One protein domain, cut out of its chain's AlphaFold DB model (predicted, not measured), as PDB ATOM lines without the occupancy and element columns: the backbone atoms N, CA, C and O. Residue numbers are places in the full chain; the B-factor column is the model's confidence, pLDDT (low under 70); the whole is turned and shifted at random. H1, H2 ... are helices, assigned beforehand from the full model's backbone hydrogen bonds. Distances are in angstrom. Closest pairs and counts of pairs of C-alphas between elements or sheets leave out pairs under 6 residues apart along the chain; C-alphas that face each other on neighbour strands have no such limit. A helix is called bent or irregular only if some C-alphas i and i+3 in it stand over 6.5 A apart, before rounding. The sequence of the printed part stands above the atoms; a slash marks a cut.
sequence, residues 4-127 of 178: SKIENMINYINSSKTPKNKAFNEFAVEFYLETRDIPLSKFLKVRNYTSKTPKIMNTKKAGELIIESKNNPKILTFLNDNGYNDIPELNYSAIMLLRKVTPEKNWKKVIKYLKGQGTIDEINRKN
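Overview. This is residues 4 to 127 of the 178 residues of an uncharacterized protein of Hypnocyclicus thermotrophus (UniProt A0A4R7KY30). One long helix, H4, runs through the middle of an all-helix domain, with H1 and H2 packed on one side of it, H2 crossing it closely, and a group of three helices, H6, H7 and H8, on another side, where H6 packs on H4 and H8 packs on H6 and H7. H3 folds back beside the first residues of H4, H5 turns off at its last residues, and a stretch without a named element, residues 82 to 93, leads back from H5 to H6. The printed part has 124 residues with eight named helices, H1 to H8 in order along the chain, and no named strand; 82 residues are in the helices. It is compact, with a radius of gyration of the C-alphas of 14.5 A and spans of 43 by 30 by 27 A.

Along the chain. H1, residues 4 to 14, begins with C-alpha 4 at (-38.032, 40.256, 6.772) and is 15.1 A long from first to last C-alpha. H2, residues 24 to 35, measures 16.2 A, and H3, residues 40 to 46, measures 10.0 A. H4, residues 50 to 70, is the longest helix at 31.3 A, from C-alpha 50 at (-36.776, 53.014, -5.820) to C-alpha 70 at (-15.014, 30.497, -7.008). It is irregular: C-alphas 51 and 54 are 8.1 A apart, where about 5 A is found in a regular helix. H5, residues 73 to 81, spans 12.1 A. H6, residues 94 to 97, spans 6.0 A, H7, residues 103 to 114, spans 16.0 A, and H8, residues 120 to 125, spans 8.5 A and ends with C-alpha 125 at (-15.569, 56.423, -18.903).

Arrangement. H4 is the hub and touches six other helices. With residues 52 to 59 alone it touches H1, about perpendicular at 79 degrees; the closest C-alphas are those of Ile 13 and Ile 56, 6.3 A apart. With residues 59 to 67 alone it touches H2, about perpendicular at 77 degrees, and the closest C-alphas, of Val 29 and Gly 63, are 3.8 A apart. H1 and H2 form a helical hairpin with a steep tilt of 43 degrees, opposite ways; the closest C-alphas, of Met 9 and Phe 31, are 7.0 A apart. H3 and H4 form another, at a shallow tilt of 20 degrees, opposite ways, with the C-alphas of Leu 44 and Thr 50 closest at 6.4 A. H4 and H5 only just touch, with 3 pairs of C-alphas within 8 A, and only at the corner, where the C-alphas of Ser 69 and Ile 75 are closest at 5.8 A. H6 touches H4, with the C-alphas of Asn 58 and Ile 95 closest at 5.8 A, and touches H7, with those of Ala 94 and Val 110 closest at 6.0 A. H7 and H8 touch at a steep tilt of 55 degrees, opposite ways, and the C-alphas of Lys 109 and Ile 123 are closest at 6.6 A. H4 and H8 are apart. In H1, H2, H3, H5 and H8 every O i to N i+4 pair is within hydrogen-bond range, against 15 of 17 in H4 and 6 of 8 in H7, while H6 is too short for such a pair.

Size, cuts and confidence. The two C-alphas farthest apart, those of Val 46 and Asp 81, are 43.9 A apart. The printed part has no cut. The link from H5 to H6, 12 residues, is long. The mean pLDDT of the printed part is 92.0; residue 51 and residues 126 to 127 are under 70.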
ATOM      1  N   SER A   4     -38.623  39.424   5.717       90.38
ATOM      2  CA  SER A   4     -38.032  40.256   6.772       90.38
ATOM      3  C   SER A   4     -36.501  40.233   6.727       90.38
ATOM      4  O   SER A   4     -35.855  41.275   6.842       90.38
ATOM      5  N   LYS A   5     -35.903  39.063   6.464       93.50
ATOM      6  CA  LYS A   5     -34.452  38.938   6.269       93.50
ATOM      7  C   LYS A   5     -33.974  39.795   5.094       93.50
ATOM      8  O   LYS A   5     -33.038  40.573   5.258       93.50
ATOM      9  N   ILE A   6     -34.632  39.700   3.939       93.12
ATOM     10  CA  ILE A   6     -34.272  40.471   2.737       93.12
ATOM     11  C   ILE A   6     -34.401  41.980   2.991       93.12
ATOM     12  O   ILE A   6     -33.508  42.738   2.618       93.12
ATOM     13  N   GLU A   7     -35.471  42.422   3.655       93.25
ATOM     14  CA  GLU A   7     -35.669  43.832   4.021       93.25
ATOM     15  C   GLU A   7     -34.566  44.337   4.961       93.25
ATOM     16  O   GLU A   7     -33.996  45.404   4.730       93.25
ATOM     17  N   ASN A   8     -34.176  43.537   5.956       94.44
ATOM     18  CA  ASN A   8     -33.058  43.868   6.840       94.44
ATOM     19  C   ASN A   8     -31.734  43.996   6.073       94.44
ATOM     20  O   ASN A   8     -30.987  44.952   6.281       94.44
ATOM     21  N   MET A   9     -31.450  43.078   5.145       95.38
ATOM     22  CA  MET A   9     -30.260  43.162   4.292       95.38
ATOM     23  C   MET A   9     -30.292  44.408   3.396       95.38
ATOM     24  O   MET A   9     -29.286  45.104   3.275       95.38
ATOM     25  N   ILE A  10     -31.452  44.754   2.830       94.56
ATOM     26  CA  ILE A  10     -31.635  45.991   2.057       94.56
ATOM     27  C   ILE A  10     -31.342  47.228   2.916       94.56
ATOM     28  O   ILE A  10     -30.689  48.154   2.435       94.56
ATOM     29  N   ASN A  11     -31.743  47.245   4.188       93.38
ATOM     30  CA  ASN A  11     -31.450  48.355   5.101       93.38
ATOM     31  C   ASN A  11     -29.942  48.518   5.368       93.38
ATOM     32  O   ASN A  11     -29.425  49.644   5.352       93.38
ATOM     33  N   TYR A  12     -29.206  47.414   5.521       95.44
ATOM     34  CA  TYR A  12     -27.739  47.443   5.580       95.44
ATOM     35  C   TYR A  12     -27.132  48.008   4.287       95.44
ATOM     36  O   TYR A  12     -26.322  48.939   4.333       95.44
ATOM     37  N   ILE A  13     -27.603  47.545   3.124       95.31
ATOM     38  CA  ILE A  13     -27.144  48.046   1.820       95.31
ATOM     39  C   ILE A  13     -27.413  49.543   1.681       95.31
ATOM     40  O   ILE A  13     -26.518  50.307   1.311       95.31
ATOM     41  N   ASN A  14     -28.620  49.997   2.009       90.75
ATOM     42  CA  ASN A  14     -29.016  51.399   1.904       90.75
ATOM     43  C   ASN A  14     -28.147  52.308   2.774       90.75
ATOM     44  O   ASN A  14     -27.761  53.388   2.324       90.75
ATOM     45  N   SER A  15     -27.776  51.836   3.964       91.00
ATOM     46  CA  SER A  15     -26.916  52.560   4.904       91.00
ATOM     47  C   SER A  15     -25.411  52.408   4.642       91.00
ATOM     48  O   SER A  15     -24.618  52.962   5.396       91.00
ATOM     49  N   SER A  16     -24.998  51.713   3.571       92.31
ATOM     50  CA  SER A  16     -23.577  51.415   3.285       92.31
ATOM     51  C   SER A  16     -22.886  50.619   4.393       92.31
ATOM     52  O   SER A  16     -21.680  50.750   4.576       92.31
ATOM     53  N   LYS A  17     -23.630  49.792   5.125       92.75
ATOM     54  CA  LYS A  17     -23.105  48.984   6.229       92.75
ATOM     55  C   LYS A  17     -23.175  47.502   5.889       92.75
ATOM     56  O   LYS A  17     -23.949  47.088   5.029       92.75
ATOM     57  N   THR A  18     -22.371  46.710   6.575       91.06
ATOM     58  CA  THR A  18     -22.532  45.257   6.672       91.06
ATOM     59  C   THR A  18     -22.894  44.906   8.119       91.06
ATOM     60  O   THR A  18     -22.682  45.725   9.024       91.06
ATOM     61  N   PRO A  19     -23.487  43.729   8.375       92.56
ATOM     62  CA  PRO A  19     -23.649  43.228   9.738       92.56
ATOM     63  C   PRO A  19     -22.304  43.194  10.482       92.56
ATOM     64  O   PRO A  19     -21.280  42.891   9.875       92.56
ATOM     65  N   LYS A  20     -22.305  43.477  11.795       80.94
ATOM     66  CA  LYS A  20     -21.092  43.778  12.591       80.94
ATOM     67  C   LYS A  20     -19.971  42.721  12.588       80.94
ATOM     68  O   LYS A  20     -18.868  43.072  12.961       80.94
ATOM     69  N   ASN A  21     -20.207  41.498  12.119       87.00
ATOM     70  CA  ASN A  21     -19.209  40.422  12.045       87.00
ATOM     71  C   ASN A  21     -19.228  39.729  10.677       87.00
ATOM     72  O   ASN A  21     -19.141  38.508  10.598       87.00
ATOM     73  N   LYS A  22     -19.472  40.486   9.605       92.50
ATOM     74  CA  LYS A  22     -19.585  39.919   8.265       92.50
ATOM     75  C   LYS A  22     -18.784  40.736   7.268       92.50
ATOM     76  O   LYS A  22     -19.005  41.947   7.138       92.50
ATOM     77  N   ALA A  23     -17.893  40.050   6.558       96.25
ATOM     78  CA  ALA A  23     -17.195  40.630   5.425       96.25
ATOM     79  C   ALA A  23     -18.218  41.013   4.344       96.25
ATOM     80  O   ALA A  23     -19.299  40.425   4.225       96.25
ATOM     81  N   PHE A  24     -17.908  42.030   3.552       97.44
ATOM     82  CA  PHE A  24     -18.776  42.459   2.467       97.44
ATOM     83  C   PHE A  24     -19.025  41.329   1.463       97.44
ATOM     84  O   PHE A  24     -20.170  41.142   1.050       97.44
ATOM     85  N   ASN A  25     -18.002  40.550   1.101       98.06
ATOM     86  CA  ASN A  25     -18.154  39.448   0.151       98.06
ATOM     87  C   ASN A  25     -19.131  38.380   0.662       98.06
ATOM     88  O   ASN A  25     -20.019  37.954  -0.076       98.06
ATOM     89  N   GLU A  26     -19.021  37.996   1.933       97.56
ATOM     90  CA  GLU A  26     -19.946  37.057   2.580       97.56
ATOM     91  C   GLU A  26     -21.379  37.597   2.585       97.56
ATOM     92  O   GLU A  26     -22.326  36.889   2.237       97.56
ATOM     93  N   PHE A  27     -21.536  38.875   2.936       98.06
ATOM     94  CA  PHE A  27     -22.828  39.549   2.939       98.06
ATOM     95  C   PHE A  27     -23.453  39.618   1.538       98.06
ATOM     96  O   PHE A  27     -24.646  39.353   1.382       98.06
ATOM     97  N   ALA A  28     -22.663  39.936   0.513       98.06
ATOM     98  CA  ALA A  28     -23.126  40.007  -0.867       98.06
ATOM     99  C   ALA A  28     -23.536  38.629  -1.406       98.06
ATOM    100  O   ALA A  28     -24.571  38.518  -2.065       98.06
ATOM    101  N   VAL A  29     -22.763  37.579  -1.100       98.00
ATOM    102  CA  VAL A  29     -23.083  36.186  -1.455       98.00
ATOM    103  C   VAL A  29     -24.388  35.747  -0.803       98.00
ATOM    104  O   VAL A  29     -25.276  35.256  -1.499       98.00
ATOM    105  N   GLU A  30     -24.554  35.978   0.501       97.19
ATOM    106  CA  GLU A  30     -25.805  35.667   1.193       97.19
ATOM    107  C   GLU A  30     -26.982  36.434   0.577       97.19
ATOM    108  O   GLU A  30     -28.032  35.852   0.313       97.19
ATOM    109  N   PHE A  31     -26.799  37.724   0.277       97.12
ATOM    110  CA  PHE A  31     -27.853  38.538  -0.320       97.12
ATOM    111  C   PHE A  31     -28.256  38.019  -1.702       97.12
ATOM    112  O   PHE A  31     -29.442  37.978  -2.034       97.12
ATOM    113  N   TYR A  32     -27.283  37.601  -2.514       97.12
ATOM    114  CA  TYR A  32     -27.551  36.974  -3.801       97.12
ATOM    115  C   TYR A  32     -28.340  35.674  -3.637       97.12
ATOM    116  O   TYR A  32     -29.354  35.516  -4.308       97.12
ATOM    117  N   LEU A  33     -27.931  34.785  -2.729       96.00
ATOM    118  CA  LEU A  33     -28.609  33.507  -2.502       96.00
ATOM    119  C   LEU A  33     -30.060  33.695  -2.032       96.00
ATOM    120  O   LEU A  33     -30.954  33.038  -2.556       96.00
ATOM    121  N   GLU A  34     -30.310  34.643  -1.127       95.50
ATOM    122  CA  GLU A  34     -31.657  34.961  -0.627       95.50
ATOM    123  C   GLU A  34     -32.560  35.624  -1.679       95.50
ATOM    124  O   GLU A  34     -33.786  35.586  -1.569       95.50
ATOM    125  N   THR A  35     -31.977  36.254  -2.704       94.81
ATOM    126  CA  THR A  35     -32.728  37.031  -3.704       94.81
ATOM    127  C   THR A  35     -32.651  36.477  -5.122       94.81
ATOM    128  O   THR A  35     -33.264  37.066  -6.021       94.81
ATOM    129  N   ARG A  36     -31.912  35.386  -5.364       93.00
ATOM    130  CA  ARG A  36     -31.655  34.795  -6.689       93.00
ATOM    131  C   ARG A  36     -32.950  34.545  -7.451       93.00
ATOM    132  O   ARG A  36     -33.085  35.047  -8.564       93.00
ATOM    133  N   ASP A  37     -33.898  33.890  -6.794       91.19
ATOM    134  CA  ASP A  37     -35.147  33.399  -7.388       91.19
ATOM    135  C   ASP A  37     -36.286  34.437  -7.342       91.19
ATOM    136  O   ASP A  37     -37.429  34.154  -7.691       91.19
ATOM    137  N   ILE A  38     -35.979  35.670  -6.918       88.75
ATOM    138  CA  ILE A  38     -36.950  36.756  -6.785       88.75
ATOM    139  C   ILE A  38     -36.717  37.789  -7.898       88.75
ATOM    140  O   ILE A  38     -35.574  38.226  -8.111       88.75
ATOM    141  N   PRO A  39     -37.785  38.289  -8.554       90.25
ATOM    142  CA  PRO A  39     -37.714  39.483  -9.385       90.25
ATOM    143  C   PRO A  39     -37.478  40.721  -8.501       90.25
ATOM    144  O   PRO A  39     -38.396  41.474  -8.170       90.25
ATOM    145  N   LEU A  40     -36.221  40.917  -8.087       90.75
ATOM    146  CA  LEU A  40     -35.825  41.900  -7.076       90.75
ATOM    147  C   LEU A  40     -36.241  43.328  -7.456       90.75
ATOM    148  O   LEU A  40     -36.688  44.079  -6.599       90.75
ATOM    149  N   SER A  41     -36.201  43.692  -8.738       88.44
ATOM    150  CA  SER A  41     -36.689  44.997  -9.210       88.44
ATOM    151  C   SER A  41     -38.169  45.233  -8.882       88.44
ATOM    152  O   SER A  41     -38.532  46.307  -8.401       88.44
ATOM    153  N   LYS A  42     -39.026  44.222  -9.089       89.44
ATOM    154  CA  LYS A  42     -40.454  44.277  -8.749       89.44
ATOM    155  C   LYS A  42     -40.646  44.344  -7.235       89.44
ATOM    156  O   LYS A  42     -41.420  45.175  -6.769       89.44
ATOM    157  N   PHE A  43     -39.907  43.525  -6.485       90.75
ATOM    158  CA  PHE A  43     -39.928  43.527  -5.020       90.75
ATOM    159  C   PHE A  43     -39.600  44.916  -4.447       90.75
ATOM    160  O   PHE A  43     -40.365  45.461  -3.654       90.75
ATOM    161  N   LEU A  44     -38.509  45.532  -4.914       90.50
ATOM    162  CA  LEU A  44     -38.069  46.855  -4.468       90.50
ATOM    163  C   LEU A  44     -39.076  47.956  -4.815       90.50
ATOM    164  O   LEU A  44     -39.284  48.860  -4.008       90.50
ATOM    165  N   LYS A  45     -39.719  47.878  -5.988       88.19
ATOM    166  CA  LYS A  45     -40.735  48.851  -6.411       88.19
ATOM    167  C   LYS A  45     -41.962  48.819  -5.499       88.19
ATOM    168  O   LYS A  45     -42.404  49.870  -5.059       88.19
ATOM    169  N   VAL A  46     -42.478  47.627  -5.189       88.06
ATOM    170  CA  VAL A  46     -43.654  47.452  -4.312       88.06
ATOM    171  C   VAL A  46     -43.374  47.927  -2.881       88.06
ATOM    172  O   VAL A  46     -44.277  48.387  -2.196       88.06
ATOM    173  N   ARG A  47     -42.115  47.851  -2.440       84.75
ATOM    174  CA  ARG A  47     -41.669  48.246  -1.095       84.75
ATOM    175  C   ARG A  47     -41.065  49.659  -1.033       84.75
ATOM    176  O   ARG A  47     -40.445  50.006  -0.037       84.75
ATOM    177  N   ASN A  48     -41.234  50.473  -2.081       83.44
ATOM    178  CA  ASN A  48     -40.776  51.869  -2.160       83.44
ATOM    179  C   ASN A  48     -39.252  52.097  -2.008       83.44
ATOM    180  O   ASN A  48     -38.812  53.182  -1.636       83.44
ATOM    181  N   TYR A  49     -38.415  51.128  -2.397       81.38
ATOM    182  CA  TYR A  49     -36.943  51.246  -2.383       81.38
ATOM    183  C   TYR A  49     -36.341  51.825  -3.684       81.38
ATOM    184  O   TYR A  49     -35.189  51.558  -4.037       81.38
ATOM    185  N   THR A  50     -37.101  52.625  -4.433       71.94
ATOM    186  CA  THR A  50     -36.776  53.014  -5.820       71.94
ATOM    187  C   THR A  50     -35.480  53.825  -5.954       71.94
ATOM    188  O   THR A  50     -34.691  53.561  -6.865       71.94
ATOM    189  N   SER A  51     -35.194  54.739  -5.021       65.75
ATOM    190  CA  SER A  51     -34.032  55.648  -5.063       65.75
ATOM    191  C   SER A  51     -32.671  54.971  -4.848       65.75
ATOM    192  O   SER A  51     -31.634  55.546  -5.182       65.75
ATOM    193  N   LYS A  52     -32.646  53.741  -4.313       73.56
ATOM    194  CA  LYS A  52     -31.414  52.987  -4.000       73.56
ATOM    195  C   LYS A  52     -31.268  51.692  -4.801       73.56
ATOM    196  O   LYS A  52     -30.308  50.946  -4.599       73.56
ATOM    197  N   THR A  53     -32.152  51.477  -5.778       80.75
ATOM    198  CA  THR A  53     -32.148  50.313  -6.677       80.75
ATOM    199  C   THR A  53     -30.762  49.987  -7.250       80.75
ATOM    200  O   THR A  53     -30.370  48.826  -7.159       80.75
ATOM    201  N   PRO A  54     -29.961  50.947  -7.767       87.88
ATOM    202  CA  PRO A  54     -28.664  50.613  -8.363       87.88
ATOM    203  C   PRO A  54     -27.711  49.927  -7.381       87.88
ATOM    204  O   PRO A  54     -27.054  48.951  -7.729       87.88
ATOM    205  N   LYS A  55     -27.673  50.392  -6.128       93.25
ATOM    206  CA  LYS A  55     -26.779  49.849  -5.106       93.25
ATOM    207  C   LYS A  55     -27.187  48.450  -4.660       93.25
ATOM    208  O   LYS A  55     -26.338  47.569  -4.537       93.25
ATOM    209  N   ILE A  56     -28.489  48.244  -4.476       95.50
ATOM    210  CA  ILE A  56     -29.058  46.944  -4.114       95.50
ATOM    211  C   ILE A  56     -28.813  45.928  -5.236       95.50
ATOM    212  O   ILE A  56     -28.296  44.840  -4.987       95.50
ATOM    213  N   MET A  57     -29.085  46.311  -6.484       94.88
ATOM    214  CA  MET A  57     -28.852  45.455  -7.649       94.88
ATOM    215  C   MET A  57     -27.366  45.124  -7.837       94.88
ATOM    216  O   MET A  57     -27.029  43.971  -8.094       94.88
ATOM    217  N   ASN A  58     -26.470  46.099  -7.655       96.19
ATOM    218  CA  ASN A  58     -25.027  45.865  -7.739       96.19
ATOM    219  C   ASN A  58     -24.512  44.981  -6.594       96.19
ATOM    220  O   ASN A  58     -23.604  44.189  -6.818       96.19
ATOM    221  N   THR A  59     -25.113  45.050  -5.400       97.44
ATOM    222  CA  THR A  59     -24.778  44.135  -4.292       97.44
ATOM    223  C   THR A  59     -25.192  42.702  -4.631       97.44
ATOM    224  O   THR A  59     -24.386  41.787  -4.484       97.44
ATOM    225  N   LYS A  60     -26.397  42.500  -5.193       96.94
ATOM    226  CA  LYS A  60     -26.818  41.189  -5.723       96.94
ATOM    227  C   LYS A  60     -25.848  40.687  -6.802       96.94
ATOM    228  O   LYS A  60     -25.440  39.529  -6.765       96.94
ATOM    229  N   LYS A  61     -25.444  41.554  -7.739       97.44
ATOM    230  CA  LYS A  61     -24.492  41.196  -8.807       97.44
ATOM    231  C   LYS A  61     -23.097  40.863  -8.272       97.44
ATOM    232  O   LYS A  61     -22.415  40.029  -8.857       97.44
ATOM    233  N   ALA A  62     -22.668  41.489  -7.179       98.25
ATOM    234  CA  ALA A  62     -21.402  41.168  -6.532       98.25
ATOM    235  C   ALA A  62     -21.414  39.751  -5.947       98.25
ATOM    236  O   ALA A  62     -20.487  38.992  -6.207       98.25
ATOM    237  N   GLY A  63     -22.486  39.368  -5.246       98.06
ATOM    238  CA  GLY A  63     -22.651  38.003  -4.739       98.06
ATOM    239  C   GLY A  63     -22.639  36.953  -5.849       98.06
ATOM    240  O   GLY A  63     -21.941  35.948  -5.740       98.06
ATOM    241  N   GLU A  64     -23.339  37.231  -6.954       97.62
ATOM    242  CA  GLU A  64     -23.306  36.395  -8.161       97.62
ATOM    243  C   GLU A  64     -21.879  36.252  -8.713       97.62
ATOM    244  O   GLU A  64     -21.403  35.136  -8.898       97.62
ATOM    245  N   LEU A  65     -21.173  37.374  -8.917       98.25
ATOM    246  CA  LEU A  65     -19.806  37.386  -9.440       98.25
ATOM    247  C   LEU A  65     -18.861  36.559  -8.563       98.25
ATOM    248  O   LEU A  65     -18.047  35.809  -9.094       98.25
ATOM    249  N   ILE A  66     -18.960  36.685  -7.239       98.25
ATOM    250  CA  ILE A  66     -18.115  35.947  -6.295       98.25
ATOM    251  C   ILE A  66     -18.348  34.439  -6.447       98.25
ATOM    252  O   ILE A  66     -17.382  33.698  -6.612       98.25
ATOM    253  N   ILE A  67     -19.606  33.981  -6.459       97.38
ATOM    254  CA  ILE A  67     -19.932  32.555  -6.648       97.38
ATOM    255  C   ILE A  67     -19.435  32.050  -8.008       97.38
ATOM    256  O   ILE A  67     -18.775  31.014  -8.069       97.38
ATOM    257  N   GLU A  68     -19.713  32.787  -9.087       96.19
ATOM    258  CA  GLU A  68     -19.263  32.437 -10.443       96.19
ATOM    259  C   GLU A  68     -17.735  32.319 -10.526       96.19
ATOM    260  O   GLU A  68     -17.216  31.501 -11.280       96.19
ATOM    261  N   SER A  69     -17.011  33.120  -9.743       97.25
ATOM    262  CA  SER A  69     -15.546  33.157  -9.754       97.25
ATOM    263  C   SER A  69     -14.921  32.012  -8.969       97.25
ATOM    264  O   SER A  69     -13.946  31.436  -9.444       97.25
ATOM    265  N   LYS A  70     -15.501  31.632  -7.819       94.81
ATOM    266  CA  LYS A  70     -15.014  30.497  -7.008       94.81
ATOM    267  C   LYS A  70     -14.978  29.191  -7.800       94.81
ATOM    268  O   LYS A  70     -14.090  28.375  -7.600       94.81
ATOM    269  N   ASN A  71     -15.916  29.029  -8.729       91.56
ATOM    270  CA  ASN A  71     -16.049  27.827  -9.548       91.56
ATOM    271  C   ASN A  71     -15.378  27.956 -10.928       91.56
ATOM    272  O   ASN A  71     -15.604  27.111 -11.794       91.56
ATOM    273  N   ASN A  72     -14.594  29.012 -11.178       95.38
ATOM    274  CA  ASN A  72     -14.020  29.291 -12.492       95.38
ATOM    275  C   ASN A  72     -12.486  29.409 -12.431       95.38
ATOM    276  O   ASN A  72     -11.969  30.492 -12.141       95.38
ATOM    277  N   PRO A  73     -11.748  28.340 -12.796       95.56
ATOM    278  CA  PRO A  73     -10.288  28.329 -12.756       95.56
ATOM    279  C   PRO A  73      -9.642  29.474 -13.537       95.56
ATOM    280  O   PRO A  73      -8.685  30.066 -13.061       95.56
ATOM    281  N   LYS A  74     -10.203  29.865 -14.692       96.25
ATOM    282  CA  LYS A  74      -9.656  30.970 -15.499       96.25
ATOM    283  C   LYS A  74      -9.712  32.306 -14.761       96.25
ATOM    284  O   LYS A  74      -8.811  33.125 -14.908       96.25
ATOM    285  N   ILE A  75     -10.771  32.534 -13.986       97.38
ATOM    286  CA  ILE A  75     -10.901  33.750 -13.178       97.38
ATOM    287  C   ILE A  75      -9.947  33.702 -11.990       97.38
ATOM    288  O   ILE A  75      -9.296  34.704 -11.721       97.38
ATOM    289  N   LEU A  76      -9.823  32.553 -11.324       96.94
ATOM    290  CA  LEU A  76      -8.872  32.382 -10.224       96.94
ATOM    291  C   LEU A  76      -7.427  32.608 -10.692       96.94
ATOM    292  O   LEU A  76      -6.702  33.365 -10.056       96.94
ATOM    293  N   THR A  77      -7.037  32.056 -11.846       97.00
ATOM    294  CA  THR A  77      -5.734  32.332 -12.473       97.00
ATOM    295  C   THR A  77      -5.570  33.819 -12.781       97.00
ATOM    296  O   THR A  77      -4.588  34.414 -12.362       97.00
ATOM    297  N   PHE A  78      -6.561  34.460 -13.415       96.81
ATOM    298  CA  PHE A  78      -6.511  35.898 -13.700       96.81
ATOM    299  C   PHE A  78      -6.331  36.757 -12.436       96.81
ATOM    300  O   PHE A  78      -5.627  37.769 -12.471       96.81
ATOM    301  N   LEU A  79      -6.989  36.394 -11.331       97.31
ATOM    302  CA  LEU A  79      -6.853  37.084 -10.048       97.31
ATOM    303  C   LEU A  79      -5.451  36.882  -9.456       97.31
ATOM    304  O   LEU A  79      -4.832  37.870  -9.053       97.31
ATOM    305  N   ASN A  80      -4.928  35.654  -9.500       97.19
ATOM    306  CA  ASN A  80      -3.579  35.320  -9.042       97.19
ATOM    307  C   ASN A  80      -2.503  36.080  -9.835       97.19
ATOM    308  O   ASN A  80      -1.689  36.784  -9.243       97.19
ATOM    309  N   ASP A  81      -2.597  36.091 -11.169       96.50
ATOM    310  CA  ASP A  81      -1.716  36.873 -12.055       96.50
ATOM    311  C   ASP A  81      -1.764  38.381 -11.747       96.50
ATOM    312  O   ASP A  81      -0.862  39.147 -12.092       96.50
ATOM    313  N   ASN A  82      -2.835  38.839 -11.092       95.81
ATOM    314  CA  ASN A  82      -3.005  40.215 -10.654       95.81
ATOM    315  C   ASN A  82      -2.618  40.471  -9.191       95.81
ATOM    316  O   ASN A  82      -2.792  41.611  -8.750       95.81
ATOM    317  N   GLY A  83      -2.049  39.489  -8.489       95.25
ATOM    318  CA  GLY A  83      -1.560  39.600  -7.112       95.25
ATOM    319  C   GLY A  83      -2.583  39.223  -6.039       95.25
ATOM    320  O   GLY A  83      -2.422  39.620  -4.887       95.25
ATOM    321  N   TYR A  84      -3.647  38.501  -6.401       95.62
ATOM    322  CA  TYR A  84      -4.690  38.074  -5.470       95.62
ATOM    323  C   TYR A  84      -4.742  36.547  -5.374       95.62
ATOM    324  O   TYR A  84      -5.218  35.879  -6.289       95.62
ATOM    325  N   ASN A  85      -4.287  36.007  -4.241       91.75
ATOM    326  CA  ASN A  85      -4.282  34.561  -3.970       91.75
ATOM    327  C   ASN A  85      -5.694  33.969  -3.782       91.75
ATOM    328  O   ASN A  85      -5.873  32.761  -3.884       91.75
ATOM    329  N   ASP A  86      -6.683  34.818  -3.499       93.31
ATOM    330  CA  ASP A  86      -8.104  34.482  -3.393       93.31
ATOM    331  C   ASP A  86      -8.938  35.656  -3.942       93.31
ATOM    332  O   ASP A  86      -8.401  36.707  -4.306       93.31
ATOM    333  N   ILE A  87     -10.259  35.500  -4.012       97.00
ATOM    334  CA  ILE A  87     -11.189  36.550  -4.413       97.00
ATOM    335  C   ILE A  87     -11.009  37.767  -3.494       97.00
ATOM    336  O   ILE A  87     -11.262  37.664  -2.291       97.00
ATOM    337  N   PRO A  88     -10.627  38.939  -4.034       97.00
ATOM    338  CA  PRO A  88     -10.405  40.117  -3.214       97.00
ATOM    339  C   PRO A  88     -11.691  40.591  -2.546       97.00
ATOM    340  O   PRO A  88     -12.784  40.521  -3.121       97.00
ATOM    341  N   GLU A  89     -11.541  41.139  -1.345       97.00
ATOM    342  CA  GLU A  89     -12.648  41.737  -0.614       97.00
ATOM    343  C   GLU A  89     -13.181  42.969  -1.356       97.00
ATOM    344  O   GLU A  89     -12.447  43.917  -1.651       97.00
ATOM    345  N   LEU A  90     -14.471  42.945  -1.695       97.19
ATOM    346  CA  LEU A  90     -15.139  44.055  -2.364       97.19
ATOM    347  C   LEU A  90     -15.726  45.031  -1.343       97.19
ATOM    348  O   LEU A  90     -15.792  44.784  -0.146       97.19
ATOM    349  N   ASN A  91     -16.188  46.179  -1.830       95.38
ATOM    350  CA  ASN A  91     -16.920  47.151  -1.028       95.38
ATOM    351  C   ASN A  91     -17.974  47.861  -1.885       95.38
ATOM    352  O   ASN A  91     -18.023  47.700  -3.110       95.38
ATOM    353  N   TYR A  92     -18.805  48.689  -1.246       94.94
ATOM    354  CA  TYR A  92     -19.881  49.419  -1.921       94.94
ATOM    355  C   TYR A  92     -19.412  50.311  -3.079       94.94
ATOM    356  O   TYR A  92     -20.199  50.564  -3.990       94.94
ATOM    357  N   SER A  93     -18.156  50.758  -3.073       93.44
ATOM    358  CA  SER A  93     -17.566  51.559  -4.147       93.44
ATOM    359  C   SER A  93     -17.162  50.681  -5.335       93.44
ATOM    360  O   SER A  93     -17.577  50.941  -6.464       93.44
ATOM    361  N   ALA A  94     -16.440  49.583  -5.087       94.88
ATOM    362  CA  ALA A  94     -15.982  48.657  -6.122       94.88
ATOM    363  C   ALA A  94     -17.152  48.060  -6.921       94.88
ATOM    364  O   ALA A  94     -17.100  47.979  -8.152       94.88
ATOM    365  N   ILE A  95     -18.255  47.713  -6.246       95.94
ATOM    366  CA  ILE A  95     -19.413  47.098  -6.909       95.94
ATOM    367  C   ILE A  95     -20.147  48.046  -7.872       95.94
ATOM    368  O   ILE A  95     -20.919  47.586  -8.712       95.94
ATOM    369  N   MET A  96     -19.896  49.362  -7.822       94.25
ATOM    370  CA  MET A  96     -20.473  50.320  -8.780       94.25
ATOM    371  C   MET A  96     -19.918  50.158 -10.202       94.25
ATOM    372  O   MET A  96     -20.489  50.688 -11.162       94.25
ATOM    373  N   LEU A  97     -18.827  49.407 -10.365       94.06
ATOM    374  CA  LEU A  97     -18.219  49.092 -11.659       94.06
ATOM    375  C   LEU A  97     -18.866  47.889 -12.354       94.06
ATOM    376  O   LEU A  97     -18.666  47.700 -13.558       94.06
ATOM    377  N   LEU A  98     -19.652  47.095 -11.620       95.31
ATOM    378  CA  LEU A  98     -20.241  45.861 -12.126       95.31
ATOM    379  C   LEU A  98     -21.297  46.141 -13.195       95.31
ATOM    380  O   LEU A  98     -22.100  47.072 -13.093       95.31
ATOM    381  N   ARG A  99     -21.294  45.331 -14.252       91.75
ATOM    382  CA  ARG A  99     -22.260  45.387 -15.357       91.75
ATOM    383  C   ARG A  99     -22.745  43.980 -15.703       91.75
ATOM    384  O   ARG A  99     -22.148  42.981 -15.299       91.75
ATOM    385  N   LYS A 100     -23.820  43.901 -16.494       90.19
ATOM    386  CA  LYS A 100     -24.328  42.649 -17.078       90.19
ATOM    387  C   LYS A 100     -23.418  42.195 -18.231       90.19
ATOM    388  O   LYS A 100     -23.774  42.287 -19.398       90.19
ATOM    389  N   VAL A 101     -22.203  41.795 -17.877       92.00
ATOM    390  CA  VAL A 101     -21.136  41.307 -18.762       92.00
ATOM    391  C   VAL A 101     -20.470  40.090 -18.119       92.00
ATOM    392  O   VAL A 101     -20.807  39.729 -16.990       92.00
ATOM    393  N   THR A 102     -19.522  39.471 -18.823       93.81
ATOM    394  CA  THR A 102     -18.781  38.304 -18.326       93.81
ATOM    395  C   THR A 102     -18.023  38.604 -17.022       93.81
ATOM    396  O   THR A 102     -17.597  39.751 -16.816       93.81
ATOM    397  N   PRO A 103     -17.790  37.592 -16.161       96.00
ATOM    398  CA  PRO A 103     -17.008  37.740 -14.931       96.00
ATOM    399  C   PRO A 103     -15.651  38.399 -15.160       96.00
ATOM    400  O   PRO A 103     -15.308  39.362 -14.484       96.00
ATOM    401  N   GLU A 104     -14.927  37.961 -16.190       94.88
ATOM    402  CA  GLU A 104     -13.614  38.493 -16.559       94.88
ATOM    403  C   GLU A 104     -13.651  40.004 -16.845       94.88
ATOM    404  O   GLU A 104     -12.813  40.762 -16.357       94.88
ATOM    405  N   LYS A 105     -14.656  40.478 -17.597       94.56
ATOM    406  CA  LYS A 105     -14.816  41.910 -17.896       94.56
ATOM    407  C   LYS A 105     -15.124  42.723 -16.639       94.56
ATOM    408  O   LYS A 105     -14.675  43.864 -16.539       94.56
ATOM    409  N   ASN A 106     -15.885  42.162 -15.701       96.50
ATOM    410  CA  ASN A 106     -16.141  42.802 -14.414       96.50
ATOM    411  C   ASN A 106     -14.867  42.841 -13.557       96.50
ATOM    412  O   ASN A 106     -14.490  43.919 -13.097       96.50
ATOM    413  N   TRP A 107     -14.147  41.723 -13.432       97.25
ATOM    414  CA  TRP A 107     -12.895  41.657 -12.680       97.25
ATOM    415  C   TRP A 107     -11.822  42.589 -13.226       97.25
ATOM    416  O   TRP A 107     -11.220  43.324 -12.452       97.25
ATOM    417  N   LYS A 108     -11.660  42.694 -14.550       95.31
ATOM    418  CA  LYS A 108     -10.755  43.679 -15.170       95.31
ATOM    419  C   LYS A 108     -11.009  45.115 -14.697       95.31
ATOM    420  O   LYS A 108     -10.061  45.882 -14.562       95.31
ATOM    421  N   LYS A 109     -12.264  45.508 -14.448       94.44
ATOM    422  CA  LYS A 109     -12.594  46.849 -13.928       94.44
ATOM    423  C   LYS A 109     -12.354  46.952 -12.429       94.44
ATOM    424  O   LYS A 109     -11.776  47.936 -11.978       94.44
ATOM    425  N   VAL A 110     -12.796  45.944 -11.682       96.50
ATOM    426  CA  VAL A 110     -12.644  45.894 -10.225       96.50
ATOM    427  C   VAL A 110     -11.167  45.917  -9.840       96.50
ATOM    428  O   VAL A 110     -10.782  46.736  -9.019       96.50
ATOM    429  N   ILE A 111     -10.319  45.120 -10.491       96.19
ATOM    430  CA  ILE A 111      -8.880  45.092 -10.214       96.19
ATOM    431  C   ILE A 111      -8.214  46.437 -10.507       96.19
ATOM    432  O   ILE A 111      -7.425  46.904  -9.691       96.19
ATOM    433  N   LYS A 112      -8.562  47.113 -11.613       93.69
ATOM    434  CA  LYS A 112      -8.061  48.475 -11.881       93.69
ATOM    435  C   LYS A 112      -8.389  49.428 -10.733       93.69
ATOM    436  O   LYS A 112      -7.530  50.200 -10.320       93.69
ATOM    437  N   TYR A 113      -9.610  49.352 -10.210       95.00
ATOM    438  CA  TYR A 113     -10.040  50.173  -9.083       95.00
ATOM    439  C   TYR A 113      -9.298  49.821  -7.791       95.00
ATOM    440  O   TYR A 113      -8.773  50.714  -7.134       95.00
ATOM    441  N   LEU A 114      -9.195  48.533  -7.454       94.25
ATOM    442  CA  LEU A 114      -8.508  48.074  -6.242       94.25
ATOM    443  C   LEU A 114      -7.004  48.390  -6.259       94.25
ATOM    444  O   LEU A 114      -6.432  48.666  -5.212       94.25
ATOM    445  N   LYS A 115      -6.376  48.415  -7.442       93.38
ATOM    446  CA  LYS A 115      -4.980  48.839  -7.638       93.38
ATOM    447  C   LYS A 115      -4.795  50.364  -7.699       93.38
ATOM    448  O   LYS A 115      -3.694  50.821  -7.988       93.38
ATOM    449  N   GLY A 116      -5.851  51.158  -7.508       90.19
ATOM    450  CA  GLY A 116      -5.776  52.623  -7.565       90.19
ATOM    451  C   GLY A 116      -5.521  53.198  -8.965       90.19
ATOM    452  O   GLY A 116      -5.136  54.354  -9.092       90.19
ATOM    453  N   GLN A 117      -5.758  52.434 -10.038       87.25
ATOM    454  CA  GLN A 117      -5.483  52.836 -11.431       87.25
ATOM    455  C   GLN A 117      -6.583  53.726 -12.049       87.25
ATOM    456  O   GLN A 117      -6.678  53.869 -13.277       87.25
ATOM    457  N   GLY A 118      -7.451  54.279 -11.204       83.75
ATOM    458  CA  GLY A 118      -8.471  55.250 -11.570       83.75
ATOM    459  C   GLY A 118      -9.680  55.237 -10.638       83.75
ATOM    460  O   GLY A 118      -9.949  54.271  -9.922       83.75
ATOM    461  N   THR A 119     -10.444  56.321 -10.686       87.69
ATOM    462  CA  THR A 119     -11.727  56.449  -9.989       87.69
ATOM    463  C   THR A 119     -12.820  55.607 -10.658       87.69
ATOM    464  O   THR A 119     -12.685  55.145 -11.796       87.69
ATOM    465  N   ILE A 120     -13.955  55.430  -9.969       86.12
ATOM    466  CA  ILE A 120     -15.133  54.748 -10.535       86.12
ATOM    467  C   ILE A 120     -15.549  55.398 -11.861       86.12
ATOM    468  O   ILE A 120     -15.850  54.699 -12.834       86.12
ATOM    469  N   ASP A 121     -15.540  56.730 -11.911       83.31
ATOM    470  CA  ASP A 121     -15.935  57.491 -13.090       83.31
ATOM    471  C   ASP A 121     -14.942  57.325 -14.235       83.31
ATOM    472  O   ASP A 121     -15.361  57.082 -15.365       83.31
ATOM    473  N   GLU A 122     -13.641  57.380 -13.966       82.88
ATOM    474  CA  GLU A 122     -12.605  57.172 -14.982       82.88
ATOM    475  C   GLU A 122     -12.667  55.766 -15.578       82.88
ATOM    476  O   GLU A 122     -12.633  55.601 -16.798       82.88
ATOM    477  N   ILE A 123     -12.823  54.739 -14.740       85.62
ATOM    478  CA  ILE A 123     -12.895  53.344 -15.193       85.62
ATOM    479  C   ILE A 123     -14.188  53.096 -15.985       85.62
ATOM    480  O   ILE A 123     -14.183  52.375 -16.991       85.62
ATOM    481  N   ASN A 124     -15.298  53.720 -15.589       80.81
ATOM    482  CA  ASN A 124     -16.543  53.661 -16.352       80.81
ATOM    483  C   ASN A 124     -16.448  54.432 -17.679       80.81
ATOM    484  O   ASN A 124     -16.944  53.938 -18.694       80.81
ATOM    485  N   ARG A 125     -15.773  55.590 -17.704       72.38
ATOM    486  CA  ARG A 125     -15.569  56.423 -18.903       72.38
ATOM    487  C   ARG A 125     -14.593  55.808 -19.899       72.38
ATOM    488  O   ARG A 125     -14.876  55.890 -21.085       72.38
ATOM    489  N   LYS A 126     -13.538  55.108 -19.458       60.56
ATOM    490  CA  LYS A 126     -12.608  54.360 -20.339       60.56
ATOM    491  C   LYS A 126     -13.302  53.271 -21.181       60.56
ATOM    492  O   LYS A 126     -12.692  52.727 -22.089       60.56
ATOM    493  N   ASN A 127     -14.572  52.952 -20.891       51.00
ATOM    494  CA  ASN A 127     -15.414  52.058 -21.694       51.00
ATOM    495  C   ASN A 127     -16.447  52.783 -22.583       51.00
ATOM    496  O   ASN A 127     -17.126  52.116 -23.363       51.00
TER     497      ASN A 127